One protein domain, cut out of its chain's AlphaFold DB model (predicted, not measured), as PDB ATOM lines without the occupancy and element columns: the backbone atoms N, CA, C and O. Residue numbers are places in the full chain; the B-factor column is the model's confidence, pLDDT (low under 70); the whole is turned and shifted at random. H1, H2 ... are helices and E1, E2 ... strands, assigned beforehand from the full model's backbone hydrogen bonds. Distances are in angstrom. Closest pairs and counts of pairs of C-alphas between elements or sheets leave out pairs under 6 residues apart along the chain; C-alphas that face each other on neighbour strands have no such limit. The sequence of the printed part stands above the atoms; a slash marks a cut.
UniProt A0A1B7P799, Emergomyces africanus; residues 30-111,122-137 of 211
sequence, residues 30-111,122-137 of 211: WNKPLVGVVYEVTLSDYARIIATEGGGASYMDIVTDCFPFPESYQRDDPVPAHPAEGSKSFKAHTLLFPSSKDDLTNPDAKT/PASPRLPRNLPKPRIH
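What this domain is: This is residues 30 to 111 and 122 to 137 of the 211 residues of a protein of Emergomyces africanus (UniProt A0A1B7P799). Little regular structure is here: a two-stranded hairpin, E1 and E2, runs through the middle of a body made mostly of unnamed chain, with H1 to one side. The link of residues 67 to 89 loops out past one end of the hairpin, where residues 71 to 78 stick out; H2 lies past the other. The 98 printed residues, mixed in class, run H1, E1, E2, H2, with 29 in named elements; the sheet E1 - E2 is antiparallel. The whole is loose, radius of gyration of the C-alphas 16.2 A, spanning 48 by 33 by 25 A.

Where its parts are: E1, residues 60 to 66, spans 17.6 A from (93.701, 4.787, 14.132); E2, 90 to 96, 18.1 A. H1, 43 to 53, spans 15.3 A from (79.023, -0.861, 6.413); H2, 102 to 105, 5.2 A.

How they stand to each other: E1 and E2 stand at 147 degrees, with N 62 and O 94 within hydrogen-bond range, 2.9 A. The closest C-alphas of H1 and E1, Ile 50 and Asp 61, are 7.9 A apart. H1 and E2 are near each other, with 5 pairs of C-alphas within 10 A. H2 is apart from H1, and only just from E1, closest 8.4 A. In H1 every O i to N i+4 pair is within range; H2 is too short for one.

The domain as a whole: C-alphas 72 and 130 are farthest apart, 48.8 A. Residues 112 to 121 are cut out, a 19.3 A gap between C-alphas 111 and 122. E1 to E2 is a long link. Residues 99 to 111 and 122 to 137 have pLDDT under 70.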
ATOM      1  N   TRP A  30      94.811  -0.716  36.925       88.69
ATOM      2  CA  TRP A  30      94.135  -1.805  36.226       88.69
ATOM      3  C   TRP A  30      95.150  -2.610  35.424       88.69
ATOM      4  O   TRP A  30      95.744  -2.107  34.474       88.69
ATOM      5  N   ASN A  31      95.363  -3.852  35.840       89.38
ATOM      6  CA  ASN A  31      96.302  -4.800  35.240       89.38
ATOM      7  C   ASN A  31      95.593  -5.992  34.576       89.38
ATOM      8  O   ASN A  31      96.229  -6.994  34.258       89.38
ATOM      9  N   LYS A  32      94.274  -5.891  34.399       92.00
ATOM     10  CA  LYS A  32      93.423  -6.892  33.754       92.00
ATOM     11  C   LYS A  32      93.079  -6.452  32.322       92.00
ATOM     12  O   LYS A  32      93.349  -5.304  31.957       92.00
ATOM     13  N   PRO A  33      92.471  -7.323  31.499       93.12
ATOM     14  CA  PRO A  33      92.039  -6.958  30.154       93.12
ATOM     15  C   PRO A  33      91.078  -5.762  30.139       93.12
ATOM     16  O   PRO A  33      90.378  -5.482  31.118       93.12
ATOM     17  N   LEU A  34      91.034  -5.050  29.011       94.69
ATOM     18  CA  LEU A  34      90.009  -4.040  28.765       94.69
ATOM     19  C   LEU A  34      88.668  -4.745  28.537       94.69
ATOM     20  O   LEU A  34      88.578  -5.647  27.709       94.69
ATOM     21  N   VAL A  35      87.632  -4.309  29.250       95.94
ATOM     22  CA  VAL A  35      86.273  -4.836  29.097       95.94
ATOM     23  C   VAL A  35      85.411  -3.806  28.372       95.94
ATOM     24  O   VAL A  35      85.487  -2.605  28.648       95.94
ATOM     25  N   GLY A  36      84.587  -4.271  27.439       95.94
ATOM     26  CA  GLY A  36      83.732  -3.417  26.627       95.94
ATOM     27  C   GLY A  36      82.587  -4.189  25.987       95.94
ATOM     28  O   GLY A  36      82.329  -5.339  26.331       95.94
ATOM     29  N   VAL A  37      81.910  -3.528  25.056       96.69
ATOM     30  CA  VAL A  37      80.788  -4.081  24.292       96.69
ATOM     31  C   VAL A  37      81.160  -4.060  22.821       96.69
ATOM     32  O   VAL A  37      81.784  -3.104  22.358       96.69
ATOM     33  N   VAL A  38      80.766  -5.104  22.098       97.25
ATOM     34  CA  VAL A  38      80.904  -5.158  20.645       97.25
ATOM     35  C   VAL A  38      79.530  -5.018  20.010       97.25
ATOM     36  O   VAL A  38      78.577  -5.662  20.439       97.25
ATOM     37  N   TYR A  39      79.446  -4.170  18.989       96.56
ATOM     38  CA  TYR A  39      78.235  -3.950  18.213       96.56
ATOM     39  C   TYR A  39      78.418  -4.501  16.806       96.56
ATOM     40  O   TYR A  39      79.453  -4.282  16.175       96.56
ATOM     41  N   GLU A  40      77.388  -5.168  16.302       97.31
ATOM     42  CA  GLU A  40      77.249  -5.412  14.874       97.31
ATOM     43  C   GLU A  40      76.673  -4.155  14.223       97.31
ATOM     44  O   GLU A  40      75.682  -3.590  14.690       97.31
ATOM     45  N   VAL A  41      77.321  -3.684  13.162       96.75
ATOM     46  CA  VAL A  41      76.937  -2.462  12.455       96.75
ATOM     47  C   VAL A  41      76.967  -2.697  10.956       96.75
ATOM     48  O   VAL A  41      77.747  -3.504  10.449       96.75
ATOM     49  N   THR A  42      76.135  -1.962  10.222       98.00
ATOM     50  CA  THR A  42      76.189  -1.983   8.759       98.00
ATOM     51  C   THR A  42      77.453  -1.277   8.258       98.00
ATOM     52  O   THR A  42      78.013  -0.421   8.943       98.00
ATOM     53  N   LEU A  43      77.882  -1.561   7.024       96.81
ATOM     54  CA  LEU A  43      79.023  -0.861   6.413       96.81
ATOM     55  C   LEU A  43      78.800   0.657   6.309       96.81
ATOM     56  O   LEU A  43      79.742   1.435   6.449       96.81
ATOM     57  N   SER A  44      77.556   1.090   6.084       97.25
ATOM     58  CA  SER A  44      77.207   2.511   6.034       97.25
ATOM     59  C   SER A  44      77.334   3.182   7.401       97.25
ATOM     60  O   SER A  44      77.830   4.307   7.487       97.25
ATOM     61  N   ASP A  45      76.924   2.500   8.472       97.75
ATOM     62  CA  ASP A  45      77.082   3.007   9.838       97.75
ATOM     63  C   ASP A  45      78.546   2.990  10.266       97.75
ATOM     64  O   ASP A  45      79.018   3.960  10.853       97.75
ATOM     65  N   TYR A  46      79.288   1.948   9.890       96.19
ATOM     66  CA  TYR A  46      80.725   1.864  10.105       96.19
ATOM     67  C   TYR A  46      81.464   3.056   9.487       96.19
ATOM     68  O   TYR A  46      82.187   3.771  10.178       96.19
ATOM     69  N   ALA A  47      81.218   3.340   8.204       95.00
ATOM     70  CA  ALA A  47      81.811   4.491   7.527       95.00
ATOM     71  C   ALA A  47      81.461   5.816   8.229       95.00
ATOM     72  O   ALA A  47      82.312   6.704   8.339       95.00
ATOM     73  N   ARG A  48      80.230   5.943   8.745       96.06
ATOM     74  CA  ARG A  48      79.807   7.113   9.524       96.06
ATOM     75  C   ARG A  48      80.588   7.232  10.831       96.06
ATOM     76  O   ARG A  48      81.093   8.315  11.100       96.06
ATOM     77  N   ILE A  49      80.719   6.144  11.593       94.69
ATOM     78  CA  ILE A  49      81.479   6.106  12.853       94.69
ATOM     79  C   ILE A  49      82.919   6.563  12.612       94.69
ATOM     80  O   ILE A  49      83.396   7.473  13.287       94.69
ATOM     81  N   ILE A  50      83.595   6.001  11.606       93.44
ATOM     82  CA  ILE A  50      84.974   6.380  11.271       93.44
ATOM     83  C   ILE A  50      85.073   7.878  10.949       93.44
ATOM     84  O   ILE A  50      85.968   8.561  11.455       93.44
ATOM     85  N   ALA A  51      84.127   8.414  10.173       91.44
ATOM     86  CA  ALA A  51      84.114   9.825   9.804       91.44
ATOM     87  C   ALA A  51      83.847  10.771  10.992       91.44
ATOM     88  O   ALA A  51      84.436  11.851  11.046       91.44
ATOM     89  N   THR A  52      82.974  10.402  11.937       93.50
ATOM     90  CA  THR A  52      82.565  11.287  13.044       93.50
ATOM     91  C   THR A  52      83.468  11.197  14.267       93.50
ATOM     92  O   THR A  52      83.685  12.208  14.932       93.50
ATOM     93  N   GLU A  53      84.028  10.021  14.551       91.06
ATOM     94  CA  GLU A  53      84.919   9.794  15.698       91.06
ATOM     95  C   GLU A  53      86.381  10.178  15.400       91.06
ATOM     96  O   GLU A  53      87.247  10.158  16.276       91.06
ATOM     97  N   GLY A  54      86.677  10.567  14.156       86.75
ATOM     98  CA  GLY A  54      88.015  10.978  13.738       86.75
ATOM     99  C   GLY A  54      88.959   9.802  13.481       86.75
ATOM    100  O   GLY A  54      90.173   9.945  13.678       86.75
ATOM    101  N   GLY A  55      88.419   8.665  13.033       80.56
ATOM    102  CA  GLY A  55      89.202   7.553  12.508       80.56
ATOM    103  C   GLY A  55      89.961   7.989  11.251       80.56
ATOM    104  O   GLY A  55      89.381   8.513  10.305       80.56
ATOM    105  N   GLY A  56      91.285   7.850  11.270       76.31
ATOM    106  CA  GLY A  56      92.184   8.374  10.238       76.31
ATOM    107  C   GLY A  56      92.656   9.818  10.462       76.31
ATOM    108  O   GLY A  56      93.487  10.308   9.698       76.31
ATOM    109  N   ALA A  57      92.172  10.501  11.508       78.44
ATOM    110  CA  ALA A  57      92.601  11.853  11.869       78.44
ATOM    111  C   ALA A  57      93.245  11.911  13.261       78.44
ATOM    112  O   ALA A  57      94.417  12.246  13.388       78.44
ATOM    113  N   SER A  58      92.489  11.605  14.317       81.25
ATOM    114  CA  SER A  58      93.002  11.604  15.700       81.25
ATOM    115  C   SER A  58      93.156  10.197  16.268       81.25
ATOM    116  O   SER A  58      93.969   9.995  17.167       81.25
ATOM    117  N   TYR A  59      92.412   9.235  15.723       87.38
ATOM    118  CA  TYR A  59      92.462   7.830  16.103       87.38
ATOM    119  C   TYR A  59      92.803   6.961  14.890       87.38
ATOM    120  O   TYR A  59      92.447   7.297  13.760       87.38
ATOM    121  N   MET A  60      93.486   5.844  15.121       89.25
ATOM    122  CA  MET A  60      93.701   4.787  14.132       89.25
ATOM    123  C   MET A  60      92.630   3.708  14.285       89.25
ATOM    124  O   MET A  60      92.300   3.327  15.406       89.25
ATOM    125  N   ASP A  61      92.108   3.226  13.162       91.12
ATOM    126  CA  ASP A  61      91.267   2.032  13.113       91.12
ATOM    127  C   ASP A  61      92.159   0.789  13.162       91.12
ATOM    128  O   ASP A  61      93.058   0.629  12.331       91.12
ATOM    129  N   ILE A  62      91.936  -0.054  14.167       90.56
ATOM    130  CA  ILE A  62      92.657  -1.308  14.377       90.56
ATOM    131  C   ILE A  62      91.672  -2.455  14.564       90.56
ATOM    132  O   ILE A  62      90.552  -2.275  15.042       90.56
ATOM    133  N   VAL A  63      92.138  -3.662  14.264       95.19
ATOM    134  CA  VAL A  63      91.400  -4.895  14.529       95.19
ATOM    135  C   VAL A  63      92.015  -5.588  15.736       95.19
ATOM    136  O   VAL A  63      93.224  -5.814  15.775       95.19
ATOM    137  N   THR A  64      91.189  -5.952  16.714       93.00
ATOM    138  CA  THR A  64      91.626  -6.650  17.927       93.00
ATOM    139  C   THR A  64      90.871  -7.961  18.132       93.00
ATOM    140  O   THR A  64      89.770  -8.143  17.608       93.00
ATOM    141  N   ASP A  65      91.485  -8.889  18.867       96.00
ATOM    142  CA  ASP A  65      90.832 -10.112  19.331       96.00
ATOM    143  C   ASP A  65      89.976  -9.814  20.561       96.00
ATOM    144  O   ASP A  65      90.470  -9.352  21.590       96.00
ATOM    145  N   CYS A  66      88.689 -10.129  20.465       95.69
ATOM    146  CA  CYS A  66      87.740 -10.044  21.562       95.69
ATOM    147  C   CYS A  66      87.370 -11.447  22.043       95.69
ATOM    148  O   CYS A  66      87.122 -12.348  21.240       95.69
ATOM    149  N   PHE A  67      87.301 -11.614  23.361       96.00
ATOM    150  CA  PHE A  67      86.900 -12.858  24.009       96.00
ATOM    151  C   PHE A  67      85.587 -12.606  24.755       96.00
ATOM    152  O   PHE A  67      85.576 -11.769  25.662       96.00
ATOM    153  N   PRO A  68      84.480 -13.257  24.362       94.75
ATOM    154  CA  PRO A  68      83.215 -13.092  25.061       94.75
ATOM    155  C   PRO A  68      83.300 -13.717  26.456       94.75
ATOM    156  O   PRO A  68      83.978 -14.725  26.662       94.75
ATOM    157  N   PHE A  69      82.582 -13.135  27.413       92.69
ATOM    158  CA  PHE A  69      82.340 -13.814  28.680       92.69
ATOM    159  C   PHE A  69      81.486 -15.071  28.441       92.69
ATOM    160  O   PHE A  69      80.623 -15.053  27.558       92.69
ATOM    161  N   PRO A  70      81.712 -16.166  29.191       90.56
ATOM    162  CA  PRO A  70      80.860 -17.346  29.092       90.56
ATOM    163  C   PRO A  70      79.432 -17.013  29.541       90.56
ATOM    164  O   PRO A  70      79.239 -16.142  30.382       90.56
ATOM    165  N   GLU A  71      78.427 -17.735  29.043       89.25
ATOM    166  CA  GLU A  71      77.016 -17.488  29.398       89.25
ATOM    167  C   GLU A  71      76.728 -17.649  30.898       89.25
ATOM    168  O   GLU A  71      75.799 -17.046  31.429       89.25
ATOM    169  N   SER A  72      77.535 -18.448  31.601       91.19
ATOM    170  CA  SER A  72      77.440 -18.617  33.052       91.19
ATOM    171  C   SER A  72      78.036 -17.455  33.848       91.19
ATOM    172  O   SER A  72      77.851 -17.424  35.063       91.19
ATOM    173  N   TYR A  73      78.771 -16.546  33.199       91.62
ATOM    174  CA  TYR A  73      79.435 -15.424  33.854       91.62
ATOM    175  C   TYR A  73      78.406 -14.478  34.463       91.62
ATOM    176  O   TYR A  73      77.529 -13.957  33.774       91.62
ATOM    177  N   GLN A  74      78.540 -14.237  35.760       93.50
ATOM    178  CA  GLN A  74      77.740 -13.268  36.483       93.50
ATOM    179  C   GLN A  74      78.511 -11.966  36.636       93.50
ATOM    180  O   GLN A  74      79.730 -11.934  36.773       93.50
ATOM    181  N   ARG A  75      77.784 -10.856  36.684       93.19
ATOM    182  CA  ARG A  75      78.361  -9.519  36.854       93.19
ATOM    183  C   ARG A  75      79.281  -9.384  38.076       93.19
ATOM    184  O   ARG A  75      80.229  -8.594  38.063       93.19
ATOM    185  N   ASP A  76      78.952 -10.093  39.146       94.75
ATOM    186  CA  ASP A  76      79.689 -10.036  40.407       94.75
ATOM    187  C   ASP A  76      80.901 -10.979  40.427       94.75
ATOM    188  O   ASP A  76      81.714 -10.908  41.350       94.75
ATOM    189  N   ASP A  77      81.075 -11.793  39.379       93.31
ATOM    190  CA  ASP A  77      82.282 -12.583  39.184       93.31
ATOM    191  C   ASP A  77      83.476 -11.663  38.873       93.31
ATOM    192  O   ASP A  77      83.346 -10.652  38.168       93.31
ATOM    193  N   PRO A  78      84.683 -11.995  39.360       92.56
ATOM    194  CA  PRO A  78      85.872 -11.205  39.072       92.56
ATOM    195  C   PRO A  78      86.181 -11.201  37.572       92.56
ATOM    196  O   PRO A  78      86.006 -12.204  36.878       92.56
ATOM    197  N   VAL A  79      86.720 -10.088  37.068       93.25
ATOM    198  CA  VAL A  79      87.214 -10.040  35.689       93.25
ATOM    199  C   VAL A  79      88.426 -10.971  35.584       93.25
ATOM    200  O   VAL A  79      89.367 -10.830  36.382       93.25
ATOM    201  N   PRO A  80      88.439 -11.914  34.629       91.31
ATOM    202  CA  PRO A  80      89.544 -12.839  34.466       91.31
ATOM    203  C   PRO A  80      90.771 -12.100  33.916       91.31
ATOM    204  O   PRO A  80      90.661 -11.224  33.060       91.31
ATOM    205  N   ALA A  81      91.960 -12.438  34.418       89.69
ATOM    206  CA  ALA A  81      93.212 -11.823  33.962       89.69
ATOM    207  C   ALA A  81      93.587 -12.243  32.529       89.69
ATOM    208  O   ALA A  81      94.250 -11.498  31.810       89.69
ATOM    209  N   HIS A  82      93.133 -13.427  32.115       88.62
ATOM    210  CA  HIS A  82      93.354 -14.011  30.800       88.62
ATOM    211  C   HIS A  82      92.046 -14.623  30.287       88.62
ATOM    212  O   HIS A  82      91.188 -14.968  31.102       88.62
ATOM    213  N   PRO A  83      91.873 -14.773  28.964       87.94
ATOM    214  CA  PRO A  83      90.727 -15.485  28.414       87.94
ATOM    215  C   PRO A  83      90.589 -16.890  29.008       87.94
ATOM    216  O   PRO A  83      91.593 -17.532  29.320       87.94
ATOM    217  N   ALA A  84      89.351 -17.368  29.146       85.06
ATOM    218  CA  ALA A  84      89.102 -18.727  29.609       85.06
ATOM    219  C   ALA A  84      89.766 -19.749  28.675       85.06
ATOM    220  O   ALA A  84      89.837 -19.548  27.457       85.06
ATOM    221  N   GLU A  85      90.249 -20.848  29.247       84.19
ATOM    222  CA  GLU A  85      90.889 -21.917  28.491       84.19
ATOM    223  C   GLU A  85      89.920 -22.468  27.430       84.19
ATOM    224  O   GLU A  85      88.782 -22.821  27.730       84.19
ATOM    225  N   GLY A  86      90.349 -22.471  26.165       84.44
ATOM    226  CA  GLY A  86      89.514 -22.893  25.036       84.44
ATOM    227  C   GLY A  86      88.473 -21.870  24.558       84.44
ATOM    228  O   GLY A  86      87.710 -22.179  23.643       84.44
ATOM    229  N   SER A  87      88.436 -20.651  25.113       88.25
ATOM    230  CA  SER A  87      87.524 -19.601  24.643       88.25
ATOM    231  C   SER A  87      87.829 -19.203  23.200       88.25
ATOM    232  O   SER A  87      88.944 -18.794  22.868       88.25
ATOM    233  N   LYS A  88      86.808 -19.243  22.342       93.94
ATOM    234  CA  LYS A  88      86.913 -18.781  20.956       93.94
ATOM    235  C   LYS A  88      86.906 -17.252  20.910       93.94
ATOM    236  O   LYS A  88      85.961 -16.631  21.395       93.94
ATOM    237  N   SER A  89      87.935 -16.652  20.315       96.06
ATOM    238  CA  SER A  89      87.945 -15.217  20.023       96.06
ATOM    239  C   SER A  89      87.192 -14.895  18.732       96.06
ATOM    240  O   SER A  89      86.946 -15.758  17.882       96.06
ATOM    241  N   PHE A  90      86.858 -13.621  18.567       96.31
ATOM    242  CA  PHE A  90      86.430 -13.052  17.295       96.31
ATOM    243  C   PHE A  90      87.070 -11.677  17.097       96.31
ATOM    244  O   PHE A  90      87.541 -11.054  18.048       96.31
ATOM    245  N   LYS A  91      87.128 -11.215  15.847       96.50
ATOM    246  CA  LYS A  91      87.760  -9.942  15.490       96.50
ATOM    247  C   LYS A  91      86.753  -8.799  15.565       96.50
ATOM    248  O   LYS A  91      85.635  -8.944  15.075       96.50
ATOM    249  N   ALA A  92      87.174  -7.660  16.109       97.25
ATOM    250  CA  ALA A  92      86.386  -6.431  16.117       97.25
ATOM    251  C   ALA A  92      87.252  -5.212  15.778       97.25
ATOM    252  O   ALA A  92      88.428  -5.152  16.143       97.25
ATOM    253  N   HIS A  93      86.646  -4.242  15.094       96.06
ATOM    254  CA  HIS A  93      87.257  -2.943  14.824       96.06
ATOM    255  C   HIS A  93      87.146  -2.024  16.043       96.06
ATOM    256  O   HIS A  93      86.121  -2.009  16.728       96.06
ATOM    257  N   THR A  94      88.187  -1.239  16.306       95.50
ATOM    258  CA  THR A  94      88.198  -0.230  17.369       95.50
ATOM    259  C   THR A  94      89.123   0.933  17.028       95.50
ATOM    260  O   THR A  94      90.031   0.813  16.208       95.50
ATOM    261  N   LEU A  95      88.891   2.074  17.674       93.19
ATOM    262  CA  LEU A  95      89.663   3.295  17.480       93.19
ATOM    263  C   LEU A  95      90.674   3.474  18.612       93.19
ATOM    264  O   LEU A  95      90.305   3.628  19.776       93.19
ATOM    265  N   LEU A  96      91.960   3.494  18.263       90.88
ATOM    266  CA  LEU A  96      93.064   3.662  19.204       90.88
ATOM    267  C   LEU A  96      93.760   5.009  18.994       90.88
ATOM    268  O   LEU A  96      93.967   5.453  17.868       90.88
ATOM    269  N   PHE A  97      94.137   5.680  20.081       85.56
ATOM    270  CA  PHE A  97      94.992   6.857  19.982       85.56
ATOM    271  C   PHE A  97      96.468   6.424  19.857       85.56
ATOM    272  O   PHE A  97      96.931   5.649  20.698       85.56
ATOM    273  N   PRO A  98      97.227   6.928  18.865       81.44
ATOM    274  CA  PRO A  98      98.651   6.616  18.698       81.44
ATOM    275  C   PRO A  98      99.462   7.078  19.913       81.44
ATOM    276  O   PRO A  98      99.506   8.270  20.226       81.44
ATOM    277  N   SER A  99     100.137   6.149  20.591       69.50
ATOM    278  CA  SER A  99     100.923   6.458  21.795       69.50
ATOM    279  C   SER A  99     102.367   6.839  21.466       69.50
ATOM    280  O   SER A  99     103.027   7.520  22.252       69.50
ATOM    281  N   SER A 100     102.848   6.468  20.280       66.06
ATOM    282  CA  SER A 100     104.171   6.820  19.782       66.06
ATOM    283  C   SER A 100     104.131   7.291  18.322       66.06
ATOM    284  O   SER A 100     103.123   7.181  17.623       66.06
ATOM    285  N   LYS A 101     105.245   7.863  17.849       55.19
ATOM    286  CA  LYS A 101     105.407   8.167  16.419       55.19
ATOM    287  C   LYS A 101     105.580   6.902  15.581       55.19
ATOM    288  O   LYS A 101     105.255   6.945  14.400       55.19
ATOM    289  N   ASP A 102     106.070   5.817  16.175       59.78
ATOM    290  CA  ASP A 102     106.317   4.568  15.459       59.78
ATOM    291  C   ASP A 102     104.981   3.914  15.078       59.78
ATOM    292  O   ASP A 102     104.813   3.536  13.916       59.78
ATOM    293  N   ASP A 103     103.982   3.977  15.974       57.25
ATOM    294  CA  ASP A 103     102.599   3.522  15.736       57.25
ATOM    295  C   ASP A 103     101.938   4.241  14.539       57.25
ATOM    296  O   ASP A 103     101.058   3.698  13.878       57.25
ATOM    297  N   LEU A 104     102.360   5.477  14.238       53.28
ATOM    298  CA  LEU A 104     101.867   6.264  13.098       53.28
ATOM    299  C   LEU A 104     102.532   5.886  11.769       53.28
ATOM    300  O   LEU A 104     101.988   6.170  10.702       53.28
ATOM    301  N   THR A 105     103.738   5.317  11.823       49.00
ATOM    302  CA  THR A 105     104.553   5.011  10.635       49.00
ATOM    303  C   THR A 105     104.500   3.548  10.234       49.00
ATOM    304  O   THR A 105     104.784   3.233   9.078       49.00
ATOM    305  N   ASN A 106     104.117   2.670  11.159       49.69
ATOM    306  CA  ASN A 106     104.027   1.245  10.917       49.69
ATOM    307  C   ASN A 106     102.884   0.638  11.751       49.69
ATOM    308  O   ASN A 106     103.136   0.123  12.839       49.69
ATOM    309  N   PRO A 107     101.628   0.686  11.269       50.19
ATOM    310  CA  PRO A 107     100.514   0.000  11.933       50.19
ATOM    311  C   PRO A 107     100.704  -1.531  11.979       50.19
ATOM    312  O   PRO A 107     100.023  -2.201  12.748       50.19
ATOM    313  N   ASP A 108     101.666  -2.069  11.211       50.84
ATOM    314  CA  ASP A 108     102.070  -3.479  11.199       50.84
ATOM    315  C   ASP A 108     103.280  -3.773  12.116       50.84
ATOM    316  O   ASP A 108     103.744  -4.918  12.189       50.84
ATOM    317  N   ALA A 109     103.830  -2.768  12.819       44.88
ATOM    318  CA  ALA A 109     104.901  -2.983  13.789       44.88
ATOM    319  C   ALA A 109     104.341  -3.714  15.008       44.88
ATOM    320  O   ALA A 109     103.793  -3.121  15.936       44.88
ATOM    321  N   LYS A 110     104.504  -5.036  14.983       42.47
ATOM    322  CA  LYS A 110     104.330  -5.921  16.128       42.47
ATOM    323  C   LYS A 110     104.907  -5.256  17.378       42.47
ATOM    324  O   LYS A 110     106.095  -4.935  17.428       42.47
ATOM    325  N   THR A 111     104.075  -5.094  18.406       41.91
ATOM    326  CA  THR A 111     104.589  -4.999  19.775       41.91
ATOM    327  C   THR A 111     105.519  -6.196  19.955       41.91
ATOM    328  O   THR A 111     105.132  -7.307  19.601       41.91
ATOM    329  N   PRO A 122      94.526  -7.126   4.048       40.38
ATOM    330  CA  PRO A 122      94.923  -6.122   3.062       40.38
ATOM    331  C   PRO A 122      95.118  -4.733   3.689       40.38
ATOM    332  O   PRO A 122      94.410  -4.337   4.609       40.38
ATOM    333  N   ALA A 123      96.100  -4.013   3.143       42.44
ATOM    334  CA  ALA A 123      96.672  -2.768   3.646       42.44
ATOM    335  C   ALA A 123      95.644  -1.690   4.045       42.44
ATOM    336  O   ALA A 123      94.882  -1.198   3.209       42.44
ATOM    337  N   SER A 124      95.715  -1.248   5.302       45.16
ATOM    338  CA  SER A 124      95.025  -0.048   5.785       45.16
ATOM    339  C   SER A 124      95.550   1.229   5.099       45.16
ATOM    340  O   SER A 124      96.719   1.285   4.694       45.16
ATOM    341  N   PRO A 125      94.730   2.293   4.970       43.78
ATOM    342  CA  PRO A 125      95.147   3.536   4.324       43.78
ATOM    343  C   PRO A 125      96.292   4.219   5.084       43.78
ATOM    344  O   PRO A 125      96.225   4.419   6.296       43.78
ATOM    345  N   ARG A 126      97.343   4.626   4.362       48.56
ATOM    346  CA  ARG A 126      98.476   5.376   4.929       48.56
ATOM    347  C   ARG A 126      98.014   6.753   5.408       48.56
ATOM    348  O   ARG A 126      97.434   7.513   4.632       48.56
ATOM    349  N   LEU A 127      98.326   7.097   6.657       51.03
ATOM    350  CA  LEU A 127      98.012   8.410   7.219       51.03
ATOM    351  C   LEU A 127      98.854   9.528   6.568       51.03
ATOM    352  O   LEU A 127     100.015   9.311   6.203       51.03
ATOM    353  N   PRO A 128      98.305  10.749   6.432       48.19
ATOM    354  CA  PRO A 128      99.038  11.890   5.899       48.19
ATOM    355  C   PRO A 128     100.189  12.303   6.831       48.19
ATOM    356  O   PRO A 128     100.027  12.439   8.042       48.19
ATOM    357  N   ARG A 129     101.353  12.600   6.237       54.12
ATOM    358  CA  ARG A 129     102.625  12.979   6.900       54.12
ATOM    359  C   ARG A 129     102.540  14.203   7.839       54.12
ATOM    360  O   ARG A 129     103.486  14.474   8.570       54.12
ATOM    361  N   ASN A 130     101.419  14.927   7.834       54.50
ATOM    362  CA  ASN A 130     101.219  16.198   8.537       54.50
ATOM    363  C   ASN A 130     100.339  16.090   9.799       54.50
ATOM    364  O   ASN A 130      99.802  17.102  10.251       54.50
ATOM    365  N   LEU A 131     100.169  14.894  10.376       54.72
ATOM    366  CA  LEU A 131      99.396  14.738  11.610       54.72
ATOM    367  C   LEU A 131     100.050  15.507  12.780       54.72
ATOM    368  O   LEU A 131     101.277  15.449  12.942       54.72
ATOM    369  N   PRO A 132      99.273  16.227  13.614       51.84
ATOM    370  CA  PRO A 132      99.795  16.853  14.821       51.84
ATOM    371  C   PRO A 132     100.523  15.820  15.688       51.84
ATOM    372  O   PRO A 132     100.000  14.736  15.934       51.84
ATOM    373  N   LYS A 133     101.731  16.156  16.162       57.25
ATOM    374  CA  LYS A 133     102.515  15.266  17.036       57.25
ATOM    375  C   LYS A 133     101.649  14.830  18.231       57.25
ATOM    376  O   LYS A 133     101.092  15.720  18.887       57.25
ATOM    377  N   PRO A 134     101.560  13.524  18.549       57.53
ATOM    378  CA  PRO A 134     100.803  13.072  19.707       57.53
ATOM    379  C   PRO A 134     101.369  13.746  20.958       57.53
ATOM    380  O   PRO A 134     102.584  13.763  21.186       57.53
ATOM    381  N   ARG A 135     100.492  14.373  21.750       58.75
ATOM    382  CA  ARG A 135     100.876  14.907  23.058       58.75
ATOM    383  C   ARG A 135     100.995  13.725  24.006       58.75
ATOM    384  O   ARG A 135     100.009  13.308  24.601       58.75
ATOM    385  N   ILE A 136     102.199  13.180  24.114       62.31
ATOM    386  CA  ILE A 136     102.488  12.124  25.079       62.31
ATOM    387  C   ILE A 136     102.424  12.752  26.471       62.31
ATOM    388  O   ILE A 136     103.178  13.674  26.793       62.31
ATOM    389  N   HIS A 137     101.475  12.286  27.275       61.03
ATOM    390  CA  HIS A 137     101.380  12.665  28.674       61.03
ATOM    391  C   HIS A 137     102.544  12.031  29.444       61.03
ATOM    392  O   HIS A 137     102.813  10.843  29.260       61.03
TER     393      HIS A 137